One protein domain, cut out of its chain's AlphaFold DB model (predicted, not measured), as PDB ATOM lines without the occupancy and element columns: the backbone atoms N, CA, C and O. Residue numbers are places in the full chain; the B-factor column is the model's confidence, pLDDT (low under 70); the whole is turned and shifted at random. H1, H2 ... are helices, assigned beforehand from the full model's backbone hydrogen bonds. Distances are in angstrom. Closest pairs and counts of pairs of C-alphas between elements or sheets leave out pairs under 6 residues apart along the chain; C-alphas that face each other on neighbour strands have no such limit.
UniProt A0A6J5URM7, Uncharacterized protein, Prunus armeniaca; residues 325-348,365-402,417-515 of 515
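What this domain is: This is residues 325 to 348, 365 to 402 and 417 to 515 of the 515 residues of an uncharacterized protein of Prunus armeniaca (UniProt A0A6J5URM7). Picture a long helical hairpin, H5 and H6, with H3 crossing one side of it; H1 and H4 pack on H3, and H2 packs on H1. H8 packs along H5 on the side away from H3, and the tip of the hairpin, residues 459 to 465, sticks out. The printed part has 161 residues and is all helix, with eight named helices, H1 to H8 in chain order, and no named strand. It is compact, with a radius of gyration of the C-alphas of 16.7 A, yet elongated in outline, spanning 56 by 35 by 32 A.

How they stand to each other: Start at H1, residues 325 to 348, which touches H2, residues 365 to 380, opposite ways; their closest C-alphas, of Leu 340 and Ile 370, are 6.5 A apart. Next look at H3, residues 382 to 402, the hub, which touches four helices. With its residues 384 to 389 it touches H1 at a steep tilt of 56 degrees, closest at the C-alphas of Ile 333 and Val 385, 6.7 A. It also touches H4, residues 419 to 430, at a shallow tilt of 17 degrees, closest at the C-alphas of Ala 396 and Leu 419, 5.6 A. H3 touches H5, residues 435 to 457, at a steep tilt of 67 degrees, closest at the C-alphas of Val 386 and Leu 440, 5.8 A. H5 and H6, residues 464 to 489, form a hairpin at a shallow tilt of 24 degrees, closest at the C-alphas of Ile 448 and Val 473, 6.1 A. H7, residues 491 to 494, touches no helix. H8, residues 498 to 514, touches residues 435 to 445 of H5, closest at the C-alphas of Leu 438 and Phe 504, 6.3 A. H5, H6 and H8 are an up-and-down bundle, each running against the one before it. H3 and H8 are apart. Every O i to N i+4 pair is within hydrogen-bond range in H1, H2, H3, H5 and H8; H4 has 7 of 8, H6 has 21 of 22, and H7 is too short for such a pair.

Where its parts are: Find C-alpha 325 at (0.426, -16.676, 42.994); from there H1 runs 34.5 A to C-alpha 348. H3 is 30.7 A long and H5 33.0 A. Find C-alpha 464 at (-13.527, 1.779, 15.039), where H6 begins its 38.4 A. H8 ends at C-alpha 514, (-20.335, 13.366, 36.055).

The domain as a whole: The two C-alphas farthest apart, of Lys 365 and Gly 460, are 56.2 A apart. Residues 349 to 364 and 403 to 416 are not printed, with gaps of 16.4 A and 13.9 A between C-alphas. Of the links printed whole, none is long. Mean pLDDT of the printed part is 75.4; 40 residues are under 70, among them 455 to 471 and 489 to 498.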
ATOM      1  N   GLU A 325       1.258 -16.722  41.781       52.22
ATOM      2  CA  GLU A 325       0.426 -16.676  42.994       52.22
ATOM      3  C   GLU A 325      -0.818 -15.781  42.838       52.22
ATOM      4  O   GLU A 325      -1.897 -16.138  43.298       52.22
ATOM      5  N   THR A 326      -0.723 -14.649  42.134       58.69
ATOM      6  CA  THR A 326      -1.866 -13.792  41.780       58.69
ATOM      7  C   THR A 326      -2.792 -14.489  40.790       58.69
ATOM      8  O   THR A 326      -4.005 -14.370  40.915       58.69
ATOM      9  N   ALA A 327      -2.264 -15.239  39.817       63.12
ATOM     10  CA  ALA A 327      -3.101 -16.023  38.909       63.12
ATOM     11  C   ALA A 327      -3.840 -17.132  39.676       63.12
ATOM     12  O   ALA A 327      -5.042 -17.310  39.482       63.12
ATOM     13  N   ASP A 328      -3.168 -17.800  40.611       71.62
ATOM     14  CA  ASP A 328      -3.760 -18.818  41.481       71.62
ATOM     15  C   ASP A 328      -4.811 -18.218  42.433       71.62
ATOM     16  O   ASP A 328      -5.921 -18.735  42.539       71.62
ATOM     17  N   ILE A 329      -4.543 -17.059  43.043       77.62
ATOM     18  CA  ILE A 329      -5.510 -16.355  43.901       77.62
ATOM     19  C   ILE A 329      -6.686 -15.823  43.076       77.62
ATOM     20  O   ILE A 329      -7.843 -15.988  43.466       77.62
ATOM     21  N   ARG A 330      -6.440 -15.210  41.912       82.81
ATOM     22  CA  ARG A 330      -7.503 -14.700  41.033       82.81
ATOM     23  C   ARG A 330      -8.367 -15.841  40.499       82.81
ATOM     24  O   ARG A 330      -9.592 -15.710  40.465       82.81
ATOM     25  N   THR A 331      -7.765 -16.967  40.118       82.38
ATOM     26  CA  THR A 331      -8.505 -18.167  39.698       82.38
ATOM     27  C   THR A 331      -9.266 -18.793  40.862       82.38
ATOM     28  O   THR A 331     -10.418 -19.184  40.669       82.38
ATOM     29  N   GLU A 332      -8.711 -18.811  42.077       83.44
ATOM     30  CA  GLU A 332      -9.413 -19.261  43.280       83.44
ATOM     31  C   GLU A 332     -10.623 -18.370  43.584       83.44
ATOM     32  O   GLU A 332     -11.738 -18.880  43.721       83.44
ATOM     33  N   ILE A 333     -10.449 -17.045  43.618       85.69
ATOM     34  CA  ILE A 333     -11.538 -16.082  43.833       85.69
ATOM     35  C   ILE A 333     -12.623 -16.270  42.765       85.69
ATOM     36  O   ILE A 333     -13.809 -16.393  43.095       85.69
ATOM     37  N   ARG A 334     -12.234 -16.353  41.486       87.12
ATOM     38  CA  ARG A 334     -13.160 -16.556  40.362       87.12
ATOM     39  C   ARG A 334     -13.922 -17.876  40.499       87.12
ATOM     40  O   ARG A 334     -15.148 -17.892  40.388       87.12
ATOM     41  N   SER A 335     -13.218 -18.962  40.809       83.94
ATOM     42  CA  SER A 335     -13.800 -20.285  41.051       83.94
ATOM     43  C   SER A 335     -14.806 -20.249  42.201       83.94
ATOM     44  O   SER A 335     -15.933 -20.721  42.046       83.94
ATOM     45  N   LYS A 336     -14.478 -19.590  43.321       85.75
ATOM     46  CA  LYS A 336     -15.380 -19.456  44.475       85.75
ATOM     47  C   LYS A 336     -16.636 -18.647  44.167       85.75
ATOM     48  O   LYS A 336     -17.717 -19.015  44.633       85.75
ATOM     49  N   PHE A 337     -16.536 -17.591  43.362       88.38
ATOM     50  CA  PHE A 337     -17.712 -16.854  42.898       88.38
ATOM     51  C   PHE A 337     -18.608 -17.697  41.987       88.38
ATOM     52  O   PHE A 337     -19.826 -17.704  42.178       88.38
ATOM     53  N   HIS A 338     -18.031 -18.458  41.053       85.06
ATOM     54  CA  HIS A 338     -18.798 -19.376  40.209       85.06
ATOM     55  C   HIS A 338     -19.422 -20.530  41.010       85.06
ATOM     56  O   HIS A 338     -20.582 -20.869  40.778       85.06
ATOM     57  N   GLU A 339     -18.713 -21.087  41.997       85.12
ATOM     58  CA  GLU A 339     -19.219 -22.119  42.913       85.12
ATOM     59  C   GLU A 339     -20.424 -21.596  43.718       85.12
ATOM     60  O   GLU A 339     -21.456 -22.267  43.826       85.12
ATOM     61  N   LEU A 340     -20.332 -20.358  44.222       85.56
ATOM     62  CA  LEU A 340     -21.426 -19.684  44.920       85.56
ATOM     63  C   LEU A 340     -22.632 -19.460  43.997       85.56
ATOM     64  O   LEU A 340     -23.765 -19.766  44.383       85.56
ATOM     65  N   ALA A 341     -22.402 -18.959  42.783       85.19
ATOM     66  CA  ALA A 341     -23.451 -18.724  41.797       85.19
ATOM     67  C   ALA A 341     -24.160 -20.029  41.396       85.19
ATOM     68  O   ALA A 341     -25.393 -20.093  41.383       85.19
ATOM     69  N   PHE A 342     -23.397 -21.102  41.176       83.00
ATOM     70  CA  PHE A 342     -23.919 -22.433  40.881       83.00
ATOM     71  C   PHE A 342     -24.791 -22.976  42.023       83.00
ATOM     72  O   PHE A 342     -25.931 -23.387  41.794       83.00
ATOM     73  N   CYS A 343     -24.308 -22.911  43.269       81.94
ATOM     74  CA  CYS A 343     -25.068 -23.363  44.439       81.94
ATOM     75  C   CYS A 343     -26.392 -22.602  44.608       81.94
ATOM     76  O   CYS A 343     -27.411 -23.184  44.991       81.94
ATOM     77  N   LEU A 344     -26.387 -21.299  44.326       81.56
ATOM     78  CA  LEU A 344     -27.579 -20.458  44.403       81.56
ATOM     79  C   LEU A 344     -28.581 -20.769  43.285       81.56
ATOM     80  O   LEU A 344     -29.784 -20.793  43.545       81.56
ATOM     81  N   ARG A 345     -28.108 -21.085  42.077       78.00
ATOM     82  CA  ARG A 345     -28.953 -21.480  40.942       78.00
ATOM     83  C   ARG A 345     -29.661 -22.814  41.180       78.00
ATOM     84  O   ARG A 345     -30.880 -22.897  41.028       78.00
ATOM     85  N   VAL A 346     -28.929 -23.832  41.642       75.44
ATOM     86  CA  VAL A 346     -29.494 -25.156  41.982       75.44
ATOM     87  C   VAL A 346     -30.584 -25.036  43.049       75.44
ATOM     88  O   VAL A 346     -31.583 -25.745  43.002       75.44
ATOM     89  N   LYS A 347     -30.433 -24.100  43.991       71.12
ATOM     90  CA  LYS A 347     -31.421 -23.857  45.046       71.12
ATOM     91  C   LYS A 347     -32.703 -23.176  44.550       71.12
ATOM     92  O   LYS A 347     -33.754 -23.379  45.149       71.12
ATOM     93  N   ASN A 348     -32.612 -22.355  43.507       64.88
ATOM     94  CA  ASN A 348     -33.744 -21.584  42.988       64.88
ATOM     95  C   ASN A 348     -34.469 -22.270  41.825       64.88
ATOM     96  O   ASN A 348     -35.509 -21.781  41.393       64.88
ATOM     97  N   LYS A 365     -24.718 -26.148  54.229       72.38
ATOM     98  CA  LYS A 365     -23.391 -26.146  54.868       72.38
ATOM     99  C   LYS A 365     -22.304 -25.782  53.858       72.38
ATOM    100  O   LYS A 365     -21.456 -24.946  54.171       72.38
ATOM    101  N   ASP A 366     -22.396 -26.319  52.646       76.62
ATOM    102  CA  ASP A 366     -21.464 -26.020  51.555       76.62
ATOM    103  C   ASP A 366     -21.525 -24.531  51.182       76.62
ATOM    104  O   ASP A 366     -20.501 -23.850  51.167       76.62
ATOM    105  N   LEU A 367     -22.731 -23.963  51.066       83.12
ATOM    106  CA  LEU A 367     -22.923 -22.529  50.819       83.12
ATOM    107  C   LEU A 367     -22.337 -21.640  51.929       83.12
ATOM    108  O   LEU A 367     -21.715 -20.617  51.643       83.12
ATOM    109  N   THR A 368     -22.496 -22.019  53.201       80.44
ATOM    110  CA  THR A 368     -21.870 -21.272  54.308       80.44
ATOM    111  C   THR A 368     -20.347 -21.382  54.309       80.44
ATOM    112  O   THR A 368     -19.681 -20.419  54.685       80.44
ATOM    113  N   LYS A 369     -19.788 -22.516  53.865       83.50
ATOM    114  CA  LYS A 369     -18.340 -22.723  53.744       83.50
ATOM    115  C   LYS A 369     -17.755 -21.859  52.627       83.50
ATOM    116  O   LYS A 369     -16.766 -21.174  52.865       83.50
ATOM    117  N   ILE A 370     -18.404 -21.828  51.461       85.56
ATOM    118  CA  ILE A 370     -18.006 -20.983  50.324       85.56
ATOM    119  C   ILE A 370     -18.056 -19.504  50.720       85.56
ATOM    120  O   ILE A 370     -17.079 -18.787  50.525       85.56
ATOM    121  N   LEU A 371     -19.145 -19.057  51.358       85.19
ATOM    122  CA  LEU A 371     -19.256 -17.675  51.839       85.19
ATOM    123  C   LEU A 371     -18.171 -17.329  52.862       85.19
ATOM    124  O   LEU A 371     -17.589 -16.258  52.773       85.19
ATOM    125  N   LYS A 372     -17.862 -18.222  53.811       83.56
ATOM    126  CA  LYS A 372     -16.782 -17.992  54.784       83.56
ATOM    127  C   LYS A 372     -15.415 -17.882  54.097       83.56
ATOM    128  O   LYS A 372     -14.611 -17.050  54.498       83.56
ATOM    129  N   SER A 373     -15.182 -18.690  53.063       82.75
ATOM    130  CA  SER A 373     -13.975 -18.621  52.232       82.75
ATOM    131  C   SER A 373     -13.869 -17.272  51.524       82.75
ATOM    132  O   SER A 373     -12.845 -16.615  51.632       82.75
ATOM    133  N   LEU A 374     -14.941 -16.826  50.861       85.25
ATOM    134  CA  LEU A 374     -14.983 -15.537  50.162       85.25
ATOM    135  C   LEU A 374     -14.807 -14.348  51.110       85.25
ATOM    136  O   LEU A 374     -14.122 -13.396  50.763       85.25
ATOM    137  N   VAL A 375     -15.378 -14.411  52.315       84.50
ATOM    138  CA  VAL A 375     -15.161 -13.397  53.360       84.50
ATOM    139  C   VAL A 375     -13.691 -13.357  53.786       84.50
ATOM    140  O   VAL A 375     -13.115 -12.280  53.883       84.50
ATOM    141  N   GLY A 376     -13.057 -14.518  53.986       74.88
ATOM    142  CA  GLY A 376     -11.626 -14.590  54.305       74.88
ATOM    143  C   GLY A 376     -10.737 -14.050  53.180       74.88
ATOM    144  O   GLY A 376      -9.792 -13.305  53.446       74.88
ATOM    145  N   LEU A 377     -11.080 -14.368  51.928       81.31
ATOM    146  CA  LEU A 377     -10.412 -13.827  50.745       81.31
ATOM    147  C   LEU A 377     -10.609 -12.315  50.639       81.31
ATOM    148  O   LEU A 377      -9.655 -11.615  50.351       81.31
ATOM    149  N   TYR A 378     -11.797 -11.785  50.937       82.81
ATOM    150  CA  TYR A 378     -12.044 -10.341  50.931       82.81
ATOM    151  C   TYR A 378     -11.281  -9.607  52.034       82.81
ATOM    152  O   TYR A 378     -10.707  -8.557  51.775       82.81
ATOM    153  N   ALA A 379     -11.205 -10.176  53.239       80.31
ATOM    154  CA  ALA A 379     -10.416  -9.605  54.331       80.31
ATOM    155  C   ALA A 379      -8.912  -9.549  54.006       80.31
ATOM    156  O   ALA A 379      -8.214  -8.662  54.489       80.31
ATOM    157  N   SER A 380      -8.427 -10.487  53.188       75.94
ATOM    158  CA  SER A 380      -7.011 -10.594  52.816       75.94
ATOM    159  C   SER A 380      -6.680  -9.869  51.500       75.94
ATOM    160  O   SER A 380      -5.574  -9.365  51.340       75.94
ATOM    161  N   PHE A 381      -7.637  -9.797  50.568       79.19
ATOM    162  CA  PHE A 381      -7.453  -9.397  49.167       79.19
ATOM    163  C   PHE A 381      -8.652  -8.584  48.637       79.19
ATOM    164  O   PHE A 381      -9.220  -8.883  47.583       79.19
ATOM    165  N   SER A 382      -9.085  -7.560  49.377       83.94
ATOM    166  CA  SER A 382     -10.314  -6.807  49.076       83.94
ATOM    167  C   SER A 382     -10.331  -6.179  47.675       83.94
ATOM    168  O   SER A 382     -11.353  -6.259  46.993       83.94
ATOM    169  N   SER A 383      -9.212  -5.610  47.213       81.94
ATOM    170  CA  SER A 383      -9.085  -4.999  45.880       81.94
ATOM    171  C   SER A 383      -9.254  -6.014  44.747       81.94
ATOM    172  O   SER A 383      -9.997  -5.759  43.802       81.94
ATOM    173  N   GLU A 384      -8.633  -7.190  44.868       84.06
ATOM    174  CA  GLU A 384      -8.717  -8.269  43.874       84.06
ATOM    175  C   GLU A 384     -10.124  -8.852  43.797       84.06
ATOM    176  O   GLU A 384     -10.671  -9.050  42.712       84.06
ATOM    177  N   VAL A 385     -10.754  -9.070  44.953       86.12
ATOM    178  CA  VAL A 385     -12.137  -9.555  45.013       86.12
ATOM    179  C   VAL A 385     -13.092  -8.569  44.336       86.12
ATOM    180  O   VAL A 385     -13.982  -8.998  43.601       86.12
ATOM    181  N   VAL A 386     -12.901  -7.262  44.543       87.00
ATOM    182  CA  VAL A 386     -13.703  -6.209  43.898       87.00
ATOM    183  C   VAL A 386     -13.442  -6.164  42.392       87.00
ATOM    184  O   VAL A 386     -14.402  -6.160  41.625       87.00
ATOM    185  N   SER A 387     -12.176  -6.193  41.966       86.25
ATOM    186  CA  SER A 387     -11.774  -6.188  40.552       86.25
ATOM    187  C   SER A 387     -12.368  -7.373  39.782       86.25
ATOM    188  O   SER A 387     -13.030  -7.183  38.763       86.25
ATOM    189  N   ILE A 388     -12.209  -8.594  40.300       86.31
ATOM    190  CA  ILE A 388     -12.708  -9.815  39.651       86.31
ATOM    191  C   ILE A 388     -14.231  -9.827  39.609       86.31
ATOM    192  O   ILE A 388     -14.824 -10.205  38.600       86.31
ATOM    193  N   LEU A 389     -14.887  -9.414  40.695       88.38
ATOM    194  CA  LEU A 389     -16.342  -9.345  40.723       88.38
ATOM    195  C   LEU A 389     -16.867  -8.310  39.720       88.38
ATOM    196  O   LEU A 389     -17.852  -8.582  39.038       88.38
ATOM    197  N   LEU A 390     -16.198  -7.165  39.576       86.25
ATOM    198  CA  LEU A 390     -16.538  -6.152  38.580       86.25
ATOM    199  C   LEU A 390     -16.354  -6.679  37.146       86.25
ATOM    200  O   LEU A 390     -17.258  -6.536  36.324       86.25
ATOM    201  N   GLU A 391     -15.249  -7.376  36.870       86.69
ATOM    202  CA  GLU A 391     -14.974  -8.029  35.580       86.69
ATOM    203  C   GLU A 391     -16.051  -9.069  35.220       86.69
ATOM    204  O   GLU A 391     -16.552  -9.112  34.094       86.69
ATOM    205  N   ILE A 392     -16.459  -9.897  36.187       85.88
ATOM    206  CA  ILE A 392     -17.532 -10.887  36.015       85.88
ATOM    207  C   ILE A 392     -18.861 -10.202  35.658       85.88
ATOM    208  O   ILE A 392     -19.578 -10.673  34.771       85.88
ATOM    209  N   LEU A 393     -19.201  -9.101  36.332       85.69
ATOM    210  CA  LEU A 393     -20.451  -8.375  36.096       85.69
ATOM    211  C   LEU A 393     -20.475  -7.681  34.735       85.69
ATOM    212  O   LEU A 393     -21.494  -7.744  34.046       85.69
ATOM    213  N   LEU A 394     -19.361  -7.070  34.328       82.62
ATOM    214  CA  LEU A 394     -19.220  -6.462  33.004       82.62
ATOM    215  C   LEU A 394     -19.369  -7.509  31.898       82.62
ATOM    216  O   LEU A 394     -20.149  -7.321  30.965       82.62
ATOM    217  N   ASN A 395     -18.723  -8.665  32.055       81.56
ATOM    218  CA  ASN A 395     -18.888  -9.782  31.127       81.56
ATOM    219  C   ASN A 395     -20.349 -10.265  31.050       81.56
ATOM    220  O   ASN A 395     -20.846 -10.558  29.962       81.56
ATOM    221  N   ALA A 396     -21.073 -10.310  32.174       80.44
ATOM    222  CA  ALA A 396     -22.486 -10.691  32.187       80.44
ATOM    223  C   ALA A 396     -23.395  -9.682  31.452       80.44
ATOM    224  O   ALA A 396     -24.371 -10.092  30.814       80.44
ATOM    225  N   ILE A 397     -23.079  -8.383  31.511       76.62
ATOM    226  CA  ILE A 397     -23.785  -7.328  30.759       76.62
ATOM    227  C   ILE A 397     -23.528  -7.482  29.257       76.62
ATOM    228  O   ILE A 397     -24.488  -7.566  28.490       76.62
ATOM    229  N   ASN A 398     -22.264  -7.650  28.854       71.75
ATOM    230  CA  ASN A 398     -21.867  -7.836  27.452       71.75
ATOM    231  C   ASN A 398     -22.586  -9.024  26.793       71.75
ATOM    232  O   ASN A 398     -23.118  -8.923  25.686       71.75
ATOM    233  N   ILE A 399     -22.659 -10.155  27.501       68.12
ATOM    234  CA  ILE A 399     -23.350 -11.356  27.015       68.12
ATOM    235  C   ILE A 399     -24.856 -11.097  26.863       68.12
ATOM    236  O   ILE A 399     -25.453 -11.527  25.872       68.12
ATOM    237  N   SER A 400     -25.466 -10.376  27.809       60.47
ATOM    238  CA  SER A 400     -26.908 -10.096  27.806       60.47
ATOM    239  C   SER A 400     -27.341  -9.277  26.581       60.47
ATOM    240  O   SER A 400     -28.407  -9.540  26.020       60.47
ATOM    241  N   GLU A 401     -26.505  -8.347  26.110       56.28
ATOM    242  CA  GLU A 401     -26.783  -7.535  24.916       56.28
ATOM    243  C   GLU A 401     -26.461  -8.248  23.593       56.28
ATOM    244  O   GLU A 401     -27.190  -8.073  22.613       56.28
ATOM    245  N   SER A 402     -25.441  -9.119  23.570       49.75
ATOM    246  CA  SER A 402     -25.050  -9.890  22.374       49.75
ATOM    247  C   SER A 402     -26.084 -10.936  21.922       49.75
ATOM    248  O   SER A 402     -26.076 -11.352  20.764       49.75
ATOM    249  N   ILE A 417     -24.397 -17.498  33.152       64.12
ATOM    250  CA  ILE A 417     -25.085 -16.989  34.341       64.12
ATOM    251  C   ILE A 417     -25.572 -15.578  34.014       64.12
ATOM    252  O   ILE A 417     -24.777 -14.697  33.688       64.12
ATOM    253  N   SER A 418     -26.884 -15.370  34.082       69.50
ATOM    254  CA  SER A 418     -27.519 -14.082  33.794       69.50
ATOM    255  C   SER A 418     -27.171 -13.022  34.848       69.50
ATOM    256  O   SER A 418     -26.910 -13.336  36.012       69.50
ATOM    257  N   LEU A 419     -27.240 -11.738  34.479       75.94
ATOM    258  CA  LEU A 419     -27.019 -10.619  35.410       75.94
ATOM    259  C   LEU A 419     -27.922 -10.707  36.663       75.94
ATOM    260  O   LEU A 419     -27.513 -10.373  37.776       75.94
ATOM    261  N   ASN A 420     -29.141 -11.230  36.506       71.94
ATOM    262  CA  ASN A 420     -30.085 -11.434  37.606       71.94
ATOM    263  C   ASN A 420     -29.654 -12.543  38.577       71.94
ATOM    264  O   ASN A 420     -29.939 -12.459  39.770       71.94
ATOM    265  N   GLU A 421     -28.942 -13.566  38.108       77.38
ATOM    266  CA  GLU A 421     -28.377 -14.602  38.977       77.38
ATOM    267  C   GLU A 421     -27.173 -14.059  39.767       77.38
ATOM    268  O   GLU A 421     -27.045 -14.337  40.963       77.38
ATOM    269  N   TRP A 422     -26.365 -13.176  39.163       84.81
ATOM    270  CA  TRP A 422     -25.299 -12.449  39.867       84.81
ATOM    271  C   TRP A 422     -25.825 -11.478  40.934       84.81
ATOM    272  O   TRP A 422     -25.181 -11.304  41.972       84.81
ATOM    273  N   LYS A 423     -27.040 -10.928  40.768       83.50
ATOM    274  CA  LYS A 423     -27.729 -10.158  41.826       83.50
ATOM    275  C   LYS A 423     -27.825 -10.943  43.130       83.50
ATOM    276  O   LYS A 423     -27.626 -10.401  44.220       83.50
ATOM    277  N   LEU A 424     -28.137 -12.234  43.040       82.94
ATOM    278  CA  LEU A 424     -28.295 -13.073  44.219       82.94
ATOM    279  C   LEU A 424     -26.950 -13.371  44.893       82.94
ATOM    280  O   LEU A 424     -26.874 -13.400  46.121       82.94
ATOM    281  N   VAL A 425     -25.891 -13.552  44.101       86.00
ATOM    282  CA  VAL A 425     -24.518 -13.724  44.599       86.00
ATOM    283  C   VAL A 425     -24.090 -12.492  45.389       86.00
ATOM    284  O   VAL A 425     -23.706 -12.613  46.553       86.00
ATOM    285  N   ILE A 426     -24.248 -11.305  44.796       85.88
ATOM    286  CA  ILE A 426     -23.882 -10.031  45.420       85.88
ATOM    287  C   ILE A 426     -24.687  -9.810  46.691       85.88
ATOM    288  O   ILE A 426     -24.107  -9.627  47.750       85.88
ATOM    289  N   THR A 427     -26.015  -9.924  46.640       83.88
ATOM    290  CA  THR A 427     -26.842  -9.731  47.843       83.88
ATOM    291  C   THR A 427     -26.460 -10.697  48.967       83.88
ATOM    292  O   THR A 427     -26.428 -10.305  50.132       83.88
ATOM    293  N   LYS A 428     -26.136 -11.961  48.667       84.81
ATOM    294  CA  LYS A 428     -25.703 -12.926  49.691       84.81
ATOM    295  C   LYS A 428     -24.330 -12.609  50.265       84.81
ATOM    296  O   LYS A 428     -24.160 -12.768  51.473       84.81
ATOM    297  N   PHE A 429     -23.396 -12.163  49.436       86.12
ATOM    298  CA  PHE A 429     -22.050 -11.833  49.881       86.12
ATOM    299  C   PHE A 429     -22.017 -10.500  50.646       86.12
ATOM    300  O   PHE A 429     -21.484 -10.441  51.751       86.12
ATOM    301  N   SER A 430     -22.733  -9.482  50.167       84.12
ATOM    302  CA  SER A 430     -22.879  -8.174  50.821       84.12
ATOM    303  C   SER A 430     -23.604  -8.219  52.167       84.12
ATOM    304  O   SER A 430     -23.375  -7.377  53.026       84.12
ATOM    305  N   ASN A 431     -24.460  -9.220  52.397       82.75
ATOM    306  CA  ASN A 431     -25.043  -9.452  53.723       82.75
ATOM    307  C   ASN A 431     -24.003  -9.896  54.770       82.75
ATOM    308  O   ASN A 431     -24.287  -9.842  55.967       82.75
ATOM    309  N   LYS A 432     -22.841 -10.397  54.335       82.88
ATOM    310  CA  LYS A 432     -21.707 -10.738  55.203       82.88
ATOM    311  C   LYS A 432     -20.680  -9.613  55.251       82.88
ATOM    312  O   LYS A 432     -20.258  -9.279  56.348       82.88
ATOM    313  N   GLU A 433     -20.378  -9.011  54.104       83.00
ATOM    314  CA  GLU A 433     -19.454  -7.882  53.973       83.00
ATOM    315  C   GLU A 433     -20.168  -6.666  53.364       83.00
ATOM    316  O   GLU A 433     -20.234  -6.535  52.138       83.00
ATOM    317  N   PRO A 434     -20.744  -5.766  54.186       79.06
ATOM    318  CA  PRO A 434     -21.530  -4.636  53.688       79.06
ATOM    319  C   PRO A 434     -20.678  -3.583  52.961       79.06
ATOM    320  O   PRO A 434     -21.208  -2.830  52.143       79.06
ATOM    321  N   GLU A 435     -19.367  -3.544  53.220       81.31
ATOM    322  CA  GLU A 435     -18.422  -2.627  52.567       81.31
ATOM    323  C   GLU A 435     -18.182  -2.968  51.091       81.31
ATOM    324  O   GLU A 435     -17.873  -2.079  50.297       81.31
ATOM    325  N   LEU A 436     -18.422  -4.223  50.692       85.94
ATOM    326  CA  LEU A 436     -18.230  -4.701  49.323       85.94
ATOM    327  C   LEU A 436     -18.978  -3.851  48.292       85.94
ATOM    328  O   LEU A 436     -18.431  -3.546  47.237       85.94
ATOM    329  N   LEU A 437     -20.230  -3.478  48.575       82.62
ATOM    330  CA  LEU A 437     -21.035  -2.705  47.624       82.62
ATOM    331  C   LEU A 437     -20.468  -1.307  47.415       82.62
ATOM    332  O   LEU A 437     -20.469  -0.813  46.294       82.62
ATOM    333  N   LEU A 438     -19.986  -0.682  48.489       81.94
ATOM    334  CA  LEU A 438     -19.356   0.627  48.406       81.94
ATOM    335  C   LEU A 438     -18.036   0.536  47.635       81.94
ATOM    336  O   LEU A 438     -17.782   1.366  46.772       81.94
ATOM    337  N   ALA A 439     -17.239  -0.503  47.892       85.00
ATOM    338  CA  ALA A 439     -15.997  -0.743  47.168       85.00
ATOM    339  C   ALA A 439     -16.234  -0.995  45.666       85.00
ATOM    340  O   ALA A 439     -15.515  -0.445  44.840       85.00
ATOM    341  N   LEU A 440     -17.274  -1.759  45.306       85.38
ATOM    342  CA  LEU A 440     -17.685  -1.968  43.911       85.38
ATOM    343  C   LEU A 440     -18.155  -0.678  43.236       85.38
ATOM    344  O   LEU A 440     -17.828  -0.452  42.076       85.38
ATOM    345  N   LEU A 441     -18.921   0.159  43.943       84.75
ATOM    346  CA  LEU A 441     -19.370   1.450  43.418       84.75
ATOM    347  C   LEU A 441     -18.186   2.386  43.167       84.75
ATOM    348  O   LEU A 441     -18.121   2.978  42.096       84.75
ATOM    349  N   ASN A 442     -17.243   2.468  44.108       83.31
ATOM    350  CA  ASN A 442     -16.024   3.263  43.948       83.31
ATOM    351  C   ASN A 442     -15.193   2.770  42.766       83.31
ATOM    352  O   ASN A 442     -14.848   3.560  41.900       83.31
ATOM    353  N   ALA A 443     -14.944   1.460  42.684       85.06
ATOM    354  CA  ALA A 443     -14.174   0.882  41.589       85.06
ATOM    355  C   ALA A 443     -14.836   1.122  40.222       85.06
ATOM    356  O   ALA A 443     -14.148   1.442  39.258       85.06
ATOM    357  N   ALA A 444     -16.166   1.014  40.134       83.75
ATOM    358  CA  ALA A 444     -16.895   1.328  38.908       83.75
ATOM    359  C   ALA A 444     -16.793   2.819  38.538       83.75
ATOM    360  O   ALA A 444     -16.606   3.126  37.366       83.75
ATOM    361  N   LEU A 445     -16.878   3.736  39.511       80.69
ATOM    362  CA  LEU A 445     -16.720   5.176  39.266       80.69
ATOM    363  C   LEU A 445     -15.311   5.533  38.816       80.69
ATOM    364  O   LEU A 445     -15.158   6.223  37.816       80.69
ATOM    365  N   ASP A 446     -14.298   5.021  39.509       81.56
ATOM    366  CA  ASP A 446     -12.903   5.263  39.155       81.56
ATOM    367  C   ASP A 446     -12.598   4.690  37.752       81.56
ATOM    368  O   ASP A 446     -11.866   5.301  36.975       81.56
ATOM    369  N   MET A 447     -13.216   3.563  37.365       80.00
ATOM    370  CA  MET A 447     -13.130   3.033  35.995       80.00
ATOM    371  C   MET A 447     -13.821   3.920  34.949       80.00
ATOM    372  O   MET A 447     -13.282   4.084  33.859       80.00
ATOM    373  N   ILE A 448     -14.979   4.514  35.257       78.88
ATOM    374  CA  ILE A 448     -15.645   5.464  34.347       78.88
ATOM    375  C   ILE A 448     -14.781   6.721  34.189       78.88
ATOM    376  O   ILE A 448     -14.493   7.124  33.068       78.88
ATOM    377  N   GLU A 449     -14.305   7.301  35.295       80.00
ATOM    378  CA  GLU A 449     -13.456   8.501  35.277       80.00
ATOM    379  C   GLU A 449     -12.141   8.274  34.517       80.00
ATOM    380  O   GLU A 449     -11.715   9.130  33.743       80.00
ATOM    381  N   THR A 450     -11.506   7.111  34.693       79.94
ATOM    382  CA  THR A 450     -10.271   6.771  33.967       79.94
ATOM    383  C   THR A 450     -10.514   6.558  32.477       79.94
ATOM    384  O   THR A 450      -9.730   7.054  31.669       79.94
ATOM    385  N   GLN A 451     -11.595   5.875  32.086       72.81
ATOM    386  CA  GLN A 451     -11.929   5.691  30.670       72.81
ATOM    387  C   GLN A 451     -12.326   7.007  29.992       72.81
ATOM    388  O   GLN A 451     -11.903   7.266  28.868       72.81
ATOM    389  N   GLU A 452     -13.066   7.878  30.678       71.75
ATOM    390  CA  GLU A 452     -13.387   9.215  30.171       71.75
ATOM    391  C   GLU A 452     -12.132  10.078  30.001       71.75
ATOM    392  O   GLU A 452     -11.969  10.713  28.961       71.75
ATOM    393  N   ALA A 453     -11.203  10.069  30.963       71.38
ATOM    394  CA  ALA A 453      -9.939  10.798  30.845       71.38
ATOM    395  C   ALA A 453      -9.119  10.345  29.622       71.38
ATOM    396  O   ALA A 453      -8.618  11.183  28.871       71.38
ATOM    397  N   VAL A 454      -9.060   9.033  29.367       72.88
ATOM    398  CA  VAL A 454      -8.408   8.466  28.173       72.88
ATOM    399  C   VAL A 454      -9.084   8.944  26.881       72.88
ATOM    400  O   VAL A 454      -8.393   9.285  25.916       72.88
ATOM    401  N   LEU A 455     -10.419   9.049  26.859       65.81
ATOM    402  CA  LEU A 455     -11.166   9.582  25.712       65.81
ATOM    403  C   LEU A 455     -10.856  11.069  25.454       65.81
ATOM    404  O   LEU A 455     -10.703  11.469  24.297       65.81
ATOM    405  N   PHE A 456     -10.721  11.889  26.502       63.31
ATOM    406  CA  PHE A 456     -10.368  13.309  26.362       63.31
ATOM    407  C   PHE A 456      -8.919  13.525  25.903       63.31
ATOM    408  O   PHE A 456      -8.657  14.458  25.141       63.31
ATOM    409  N   GLU A 457      -7.987  12.662  26.314       61.94
ATOM    410  CA  GLU A 457      -6.579  12.727  25.896       61.94
ATOM    411  C   GLU A 457      -6.357  12.257  24.444       61.94
ATOM    412  O   GLU A 457      -5.434  12.731  23.781       61.94
ATOM    413  N   THR A 458      -7.221  11.383  23.913       57.91
ATOM    414  CA  THR A 458      -7.055  10.761  22.579       57.91
ATOM    415  C   THR A 458      -7.564  11.624  21.407       57.91
ATOM    416  O   THR A 458      -7.356  11.285  20.247       57.91
ATOM    417  N   GLY A 459      -8.164  12.790  21.675       45.06
ATOM    418  CA  GLY A 459      -8.269  13.922  20.741       45.06
ATOM    419  C   GLY A 459      -8.504  13.623  19.244       45.06
ATOM    420  O   GLY A 459      -7.607  13.798  18.424       45.06
ATOM    421  N   GLY A 460      -9.746  13.321  18.853       47.19
ATOM    422  CA  GLY A 460     -10.278  13.756  17.551       47.19
ATOM    423  C   GLY A 460      -9.963  12.935  16.291       47.19
ATOM    424  O   GLY A 460     -10.170  13.458  15.194       47.19
ATOM    425  N   VAL A 461      -9.547  11.668  16.384       42.56
ATOM    426  CA  VAL A 461      -9.513  10.762  15.216       42.56
ATOM    427  C   VAL A 461     -10.506   9.625  15.425       42.56
ATOM    428  O   VAL A 461     -10.248   8.707  16.188       42.56
ATOM    429  N   ARG A 462     -11.644   9.686  14.718       44.22
ATOM    430  CA  ARG A 462     -12.703   8.667  14.778       44.22
ATOM    431  C   ARG A 462     -12.218   7.340  14.197       44.22
ATOM    432  O   ARG A 462     -12.241   7.164  12.977       44.22
ATOM    433  N   THR A 463     -11.822   6.407  15.057       46.91
ATOM    434  CA  THR A 463     -11.498   5.026  14.665       46.91
ATOM    435  C   THR A 463     -12.614   4.058  15.071       46.91
ATOM    436  O   THR A 463     -13.527   4.407  15.817       46.91
ATOM    437  N   SER A 464     -12.588   2.815  14.578       50.84
ATOM    438  CA  SER A 464     -13.527   1.779  15.039       50.84
ATOM    439  C   SER A 464     -13.306   1.372  16.505       50.84
ATOM    440  O   SER A 464     -14.196   0.744  17.078       50.84
ATOM    441  N   SER A 465     -12.157   1.728  17.105       51.25
ATOM    442  CA  SER A 465     -11.860   1.527  18.536       51.25
ATOM    443  C   SER A 465     -12.796   2.358  19.414       51.25
ATOM    444  O   SER A 465     -13.393   1.819  20.344       51.25
ATOM    445  N   ASP A 466     -13.060   3.611  19.022       52.19
ATOM    446  CA  ASP A 466     -13.906   4.563  19.756       52.19
ATOM    447  C   ASP A 466     -15.314   4.010  20.020       52.19
ATOM    448  O   ASP A 466     -15.905   4.257  21.065       52.19
ATOM    449  N   ARG A 467     -15.870   3.215  19.090       55.34
ATOM    450  CA  ARG A 467     -17.180   2.572  19.290       55.34
ATOM    451  C   ARG A 467     -17.161   1.561  20.431       55.34
ATOM    452  O   ARG A 467     -18.151   1.448  21.141       55.34
ATOM    453  N   THR A 468     -16.069   0.825  20.591       57.22
ATOM    454  CA  THR A 468     -15.933  -0.194  21.639       57.22
ATOM    455  C   THR A 468     -15.715   0.462  23.000       57.22
ATOM    456  O   THR A 468     -16.279   0.011  23.991       57.22
ATOM    457  N   GLU A 469     -14.960   1.560  23.040       60.66
ATOM    458  CA  GLU A 469     -14.702   2.339  24.258       60.66
ATOM    459  C   GLU A 469     -15.954   3.089  24.739       60.66
ATOM    460  O   GLU A 469     -16.289   3.029  25.921       60.66
ATOM    461  N   ILE A 470     -16.727   3.695  23.826       62.06
ATOM    462  CA  ILE A 470     -18.026   4.316  24.150       62.06
ATOM    463  C   ILE A 470     -19.006   3.274  24.711       62.06
ATOM    464  O   ILE A 470     -19.654   3.524  25.728       62.06
ATOM    465  N   LEU A 471     -19.076   2.084  24.101       65.81
ATOM    466  CA  LEU A 471     -19.916   0.988  24.596       65.81
ATOM    467  C   LEU A 471     -19.496   0.535  26.004       65.81
ATOM    468  O   LEU A 471     -20.358   0.285  26.842       65.81
ATOM    469  N   GLN A 472     -18.194   0.493  26.309       72.56
ATOM    470  CA  GLN A 472     -17.716   0.142  27.651       72.56
ATOM    471  C   GLN A 472     -18.125   1.163  28.720       72.56
ATOM    472  O   GLN A 472     -18.561   0.758  29.800       72.56
ATOM    473  N   VAL A 473     -18.052   2.465  28.425       77.00
ATOM    474  CA  VAL A 473     -18.505   3.521  29.349       77.00
ATOM    475  C   VAL A 473     -20.021   3.438  29.575       77.00
ATOM    476  O   VAL A 473     -20.498   3.579  30.709       77.00
ATOM    477  N   GLU A 474     -20.799   3.131  28.533       79.12
ATOM    478  CA  GLU A 474     -22.245   2.886  28.639       79.12
ATOM    479  C   GLU A 474     -22.565   1.640  29.484       79.12
ATOM    480  O   GLU A 474     -23.486   1.660  30.316       79.12
ATOM    481  N   HIS A 475     -21.786   0.566  29.332       80.00
ATOM    482  CA  HIS A 475     -21.922  -0.661  30.121       80.00
ATOM    483  C   HIS A 475     -21.555  -0.450  31.585       80.00
ATOM    484  O   HIS A 475     -22.308  -0.877  32.464       80.00
ATOM    485  N   LEU A 476     -20.461   0.258  31.870       81.12
ATOM    486  CA  LEU A 476     -20.072   0.646  33.227       81.12
ATOM    487  C   LEU A 476     -21.126   1.545  33.877       81.12
ATOM    488  O   LEU A 476     -21.495   1.328  35.030       81.12
ATOM    489  N   SER A 477     -21.683   2.498  33.129       82.56
ATOM    490  CA  SER A 477     -22.768   3.366  33.601       82.56
ATOM    491  C   SER A 477     -24.043   2.580  33.915       82.56
ATOM    492  O   SER A 477     -24.709   2.814  34.929       82.56
ATOM    493  N   SER A 478     -24.381   1.610  33.068       83.69
ATOM    494  CA  SER A 478     -25.514   0.707  33.278       83.69
ATOM    495  C   SER A 478     -25.293  -0.203  34.487       83.69
ATOM    496  O   SER A 478     -26.202  -0.381  35.305       83.69
ATOM    497  N   LEU A 479     -24.071  -0.712  34.661       83.44
ATOM    498  CA  LEU A 479     -23.671  -1.495  35.825       83.44
ATOM    499  C   LEU A 479     -23.740  -0.667  37.107       83.44
ATOM    500  O   LEU A 479     -24.279  -1.139  38.109       83.44
ATOM    501  N   PHE A 480     -23.261   0.577  37.078       83.31
ATOM    502  CA  PHE A 480     -23.323   1.489  38.213       83.31
ATOM    503  C   PHE A 480     -24.776   1.731  38.641       83.31
ATOM    504  O   PHE A 480     -25.121   1.534  39.808       83.31
ATOM    505  N   LYS A 481     -25.671   2.045  37.693       84.06
ATOM    506  CA  LYS A 481     -27.117   2.185  37.960       84.06
ATOM    507  C   LYS A 481     -27.711   0.915  38.575       84.06
ATOM    508  O   LYS A 481     -28.488   0.991  39.530       84.06
ATOM    509  N   TRP A 482     -27.327  -0.255  38.070       84.75
ATOM    510  CA  TRP A 482     -27.777  -1.540  38.599       84.75
ATOM    511  C   TRP A 482     -27.265  -1.809  40.027       84.75
ATOM    512  O   TRP A 482     -28.034  -2.257  40.884       84.75
ATOM    513  N   LEU A 483     -26.001  -1.485  40.322       81.31
ATOM    514  CA  LEU A 483     -25.406  -1.597  41.659       81.31
ATOM    515  C   LEU A 483     -26.089  -0.659  42.663       81.31
ATOM    516  O   LEU A 483     -26.428  -1.094  43.765       81.31
ATOM    517  N   VAL A 484     -26.374   0.587  42.268       81.94
ATOM    518  CA  VAL A 484     -27.152   1.550  43.069       81.94
ATOM    519  C   VAL A 484     -28.540   0.986  43.388       81.94
ATOM    520  O   VAL A 484     -28.950   0.995  44.549       81.94
ATOM    521  N   GLY A 485     -29.238   0.418  42.399       79.94
ATOM    522  CA  GLY A 485     -30.546  -0.214  42.608       79.94
ATOM    523  C   GLY A 485     -30.498  -1.417  43.562       79.94
ATOM    524  O   GLY A 485     -31.402  -1.614  44.374       79.94
ATOM    525  N   ASN A 486     -29.423  -2.207  43.524       73.81
ATOM    526  CA  ASN A 486     -29.218  -3.305  44.473       73.81
ATOM    527  C   ASN A 486     -28.919  -2.812  45.891       73.81
ATOM    528  O   ASN A 486     -29.417  -3.396  46.855       73.81
ATOM    529  N   PHE A 487     -28.155  -1.729  46.023       72.31
ATOM    530  CA  PHE A 487     -27.885  -1.094  47.308       72.31
ATOM    531  C   PHE A 487     -29.168  -0.534  47.937       72.31
ATOM    532  O   PHE A 487     -29.439  -0.758  49.118       72.31
ATOM    533  N   GLU A 488     -30.012   0.127  47.140       74.06
ATOM    534  CA  GLU A 488     -31.309   0.647  47.589       74.06
ATOM    535  C   GLU A 488     -32.292  -0.467  47.994       74.06
ATOM    536  O   GLU A 488     -33.109  -0.257  48.889       74.06
ATOM    537  N   GLY A 489     -32.170  -1.672  47.429       68.25
ATOM    538  CA  GLY A 489     -32.918  -2.858  47.872       68.25
ATOM    539  C   GLY A 489     -32.434  -3.463  49.201       68.25
ATOM    540  O   GLY A 489     -33.202  -4.138  49.882       68.25
ATOM    541  N   LEU A 490     -31.181  -3.212  49.600       64.31
ATOM    542  CA  LEU A 490     -30.562  -3.712  50.844       64.31
ATOM    543  C   LEU A 490     -30.606  -2.701  52.006       64.31
ATOM    544  O   LEU A 490     -30.162  -3.000  53.120       64.31
ATOM    545  N   LYS A 491     -31.204  -1.530  51.765       59.75
ATOM    546  CA  LYS A 491     -31.411  -0.418  52.708       59.75
ATOM    547  C   LYS A 491     -31.791  -0.829  54.144       59.75
ATOM    548  O   LYS A 491     -31.139  -0.320  55.055       59.75
ATOM    549  N   PRO A 492     -32.725  -1.774  54.403       58.84
ATOM    550  CA  PRO A 492     -33.097  -2.132  55.779       58.84
ATOM    551  C   PRO A 492     -31.974  -2.792  56.603       58.84
ATOM    552  O   PRO A 492     -32.004  -2.753  57.829       58.84
ATOM    553  N   HIS A 493     -30.961  -3.392  55.967       56.22
ATOM    554  CA  HIS A 493     -29.819  -3.989  56.675       56.22
ATOM    555  C   HIS A 493     -28.700  -2.969  56.954       56.22
ATOM    556  O   HIS A 493     -28.013  -3.074  57.971       56.22
ATOM    557  N   LEU A 494     -28.548  -1.969  56.078       53.75
ATOM    558  CA  LEU A 494     -27.527  -0.915  56.151       53.75
ATOM    559  C   LEU A 494     -27.935   0.301  56.989       53.75
ATOM    560  O   LEU A 494     -27.067   1.074  57.386       53.75
ATOM    561  N   GLU A 495     -29.216   0.458  57.339       56.66
ATOM    562  CA  GLU A 495     -29.646   1.438  58.355       56.66
ATOM    563  C   GLU A 495     -28.969   1.222  59.717       56.66
ATOM    564  O   GLU A 495     -28.850   2.155  60.506       56.66
ATOM    565  N   LYS A 496     -28.433   0.020  59.957       58.84
ATOM    566  CA  LYS A 496     -27.627  -0.315  61.136       58.84
ATOM    567  C   LYS A 496     -26.187   0.219  61.074       58.84
ATOM    568  O   LYS A 496     -25.479   0.123  62.071       58.84
ATOM    569  N   ILE A 497     -25.743   0.770  59.936       68.62
ATOM    570  CA  ILE A 497     -24.368   1.248  59.711       68.62
ATOM    571  C   ILE A 497     -24.386   2.664  59.085       68.62
ATOM    572  O   ILE A 497     -24.235   2.826  57.870       68.62
ATOM    573  N   PRO A 498     -24.555   3.726  59.899       68.25
ATOM    574  CA  PRO A 498     -24.770   5.096  59.411       68.25
ATOM    575  C   PRO A 498     -23.646   5.654  58.523       68.25
ATOM    576  O   PRO A 498     -23.910   6.417  57.591       68.25
ATOM    577  N   HIS A 499     -22.393   5.256  58.770       73.31
ATOM    578  CA  HIS A 499     -21.235   5.753  58.021       73.31
ATOM    579  C   HIS A 499     -21.206   5.251  56.565       73.31
ATOM    580  O   HIS A 499     -20.882   6.023  55.663       73.31
ATOM    581  N   LEU A 500     -21.611   3.999  56.307       69.31
ATOM    582  CA  LEU A 500     -21.684   3.449  54.946       69.31
ATOM    583  C   LEU A 500     -22.773   4.136  54.122       69.31
ATOM    584  O   LEU A 500     -22.573   4.421  52.944       69.31
ATOM    585  N   ARG A 501     -23.903   4.476  54.752       71.00
ATOM    586  CA  ARG A 501     -24.986   5.225  54.102       71.00
ATOM    587  C   ARG A 501     -24.538   6.623  53.668       71.00
ATOM    588  O   ARG A 501     -24.906   7.065  52.581       71.00
ATOM    589  N   SER A 502     -23.764   7.315  54.507       76.25
ATOM    590  CA  SER A 502     -23.226   8.639  54.181       76.25
ATOM    591  C   SER A 502     -22.264   8.578  52.992       76.25
ATOM    592  O   SER A 502     -22.451   9.338  52.042       76.25
ATOM    593  N   LYS A 503     -21.317   7.628  52.998       77.56
ATOM    594  CA  LYS A 503     -20.384   7.413  51.882       77.56
ATOM    595  C   LYS A 503     -21.110   7.038  50.589       77.56
ATOM    596  O   LYS A 503     -20.874   7.650  49.562       77.56
ATOM    597  N   PHE A 504     -22.082   6.129  50.642       75.62
ATOM    598  CA  PHE A 504     -22.892   5.790  49.468       75.62
ATOM    599  C   PHE A 504     -23.600   7.010  48.863       75.62
ATOM    600  O   PHE A 504     -23.612   7.195  47.649       75.62
ATOM    601  N   LEU A 505     -24.196   7.861  49.704       78.69
ATOM    602  CA  LEU A 505     -24.870   9.063  49.222       78.69
ATOM    603  C   LEU A 505     -23.879  10.060  48.601       78.69
ATOM    604  O   LEU A 505     -24.249  10.784  47.678       78.69
ATOM    605  N   GLN A 506     -22.640  10.097  49.093       80.69
ATOM    606  CA  GLN A 506     -21.555  10.879  48.506       80.69
ATOM    607  C   GLN A 506     -21.168  10.348  47.120       80.69
ATOM    608  O   GLN A 506     -21.130  11.139  46.183       80.69
ATOM    609  N   GLU A 507     -20.989   9.038  46.958       75.81
ATOM    610  CA  GLU A 507     -20.661   8.433  45.657       75.81
ATOM    611  C   GLU A 507     -21.805   8.564  44.648       75.81
ATOM    612  O   GLU A 507     -21.592   8.900  43.487       75.81
ATOM    613  N   LYS A 508     -23.058   8.425  45.098       76.00
ATOM    614  CA  LYS A 508     -24.231   8.704  44.258       76.00
ATOM    615  C   LYS A 508     -24.235  10.154  43.760       76.00
ATOM    616  O   LYS A 508     -24.560  10.401  42.602       76.00
ATOM    617  N   LYS A 509     -23.861  11.111  44.617       81.31
ATOM    618  CA  LYS A 509     -23.707  12.520  44.229       81.31
ATOM    619  C   LYS A 509     -22.514  12.741  43.298       81.31
ATOM    620  O   LYS A 509     -22.606  13.618  42.449       81.31
ATOM    621  N   ARG A 510     -21.412  11.999  43.465       79.38
ATOM    622  CA  ARG A 510     -20.241  12.038  42.571       79.38
ATOM    623  C   ARG A 510     -20.643  11.609  41.160       79.38
ATOM    624  O   ARG A 510     -20.473  12.395  40.240       79.38
ATOM    625  N   TYR A 511     -21.325  10.470  41.027       78.31
ATOM    626  CA  TYR A 511     -21.878  10.004  39.750       78.31
ATOM    627  C   TYR A 511     -22.827  11.021  39.096       78.31
ATOM    628  O   TYR A 511     -22.707  11.319  37.917       78.31
ATOM    629  N   GLN A 512     -23.751  11.609  39.866       78.94
ATOM    630  CA  GLN A 512     -24.695  12.628  39.369       78.94
ATOM    631  C   GLN A 512     -24.052  13.959  38.956       78.94
ATOM    632  O   GLN A 512     -24.743  14.812  38.419       78.94
ATOM    633  N   LYS A 513     -22.788  14.204  39.306       75.12
ATOM    634  CA  LYS A 513     -22.051  15.379  38.821       75.12
ATOM    635  C   LYS A 513     -21.321  15.098  37.514       75.12
ATOM    636  O   LYS A 513     -20.923  16.047  36.849       75.12
ATOM    637  N   GLN A 514     -21.085  13.824  37.218       65.75
ATOM    638  CA  GLN A 514     -20.335  13.366  36.055       65.75
ATOM    639  C   GLN A 514     -21.222  13.279  34.803       65.75
ATOM    640  O   GLN A 514     -20.744  13.533  33.703       65.75
ATOM    641  N   PHE A 515     -22.515  13.003  34.995       58.94
ATOM    642  CA  PHE A 515     -23.573  13.001  33.977       58.94
ATOM    643  C   PHE A 515     -24.608  14.077  34.289       58.94
ATOM    644  O   PHE A 515     -25.191  14.634  33.330       58.94
TER     645      PHE A 515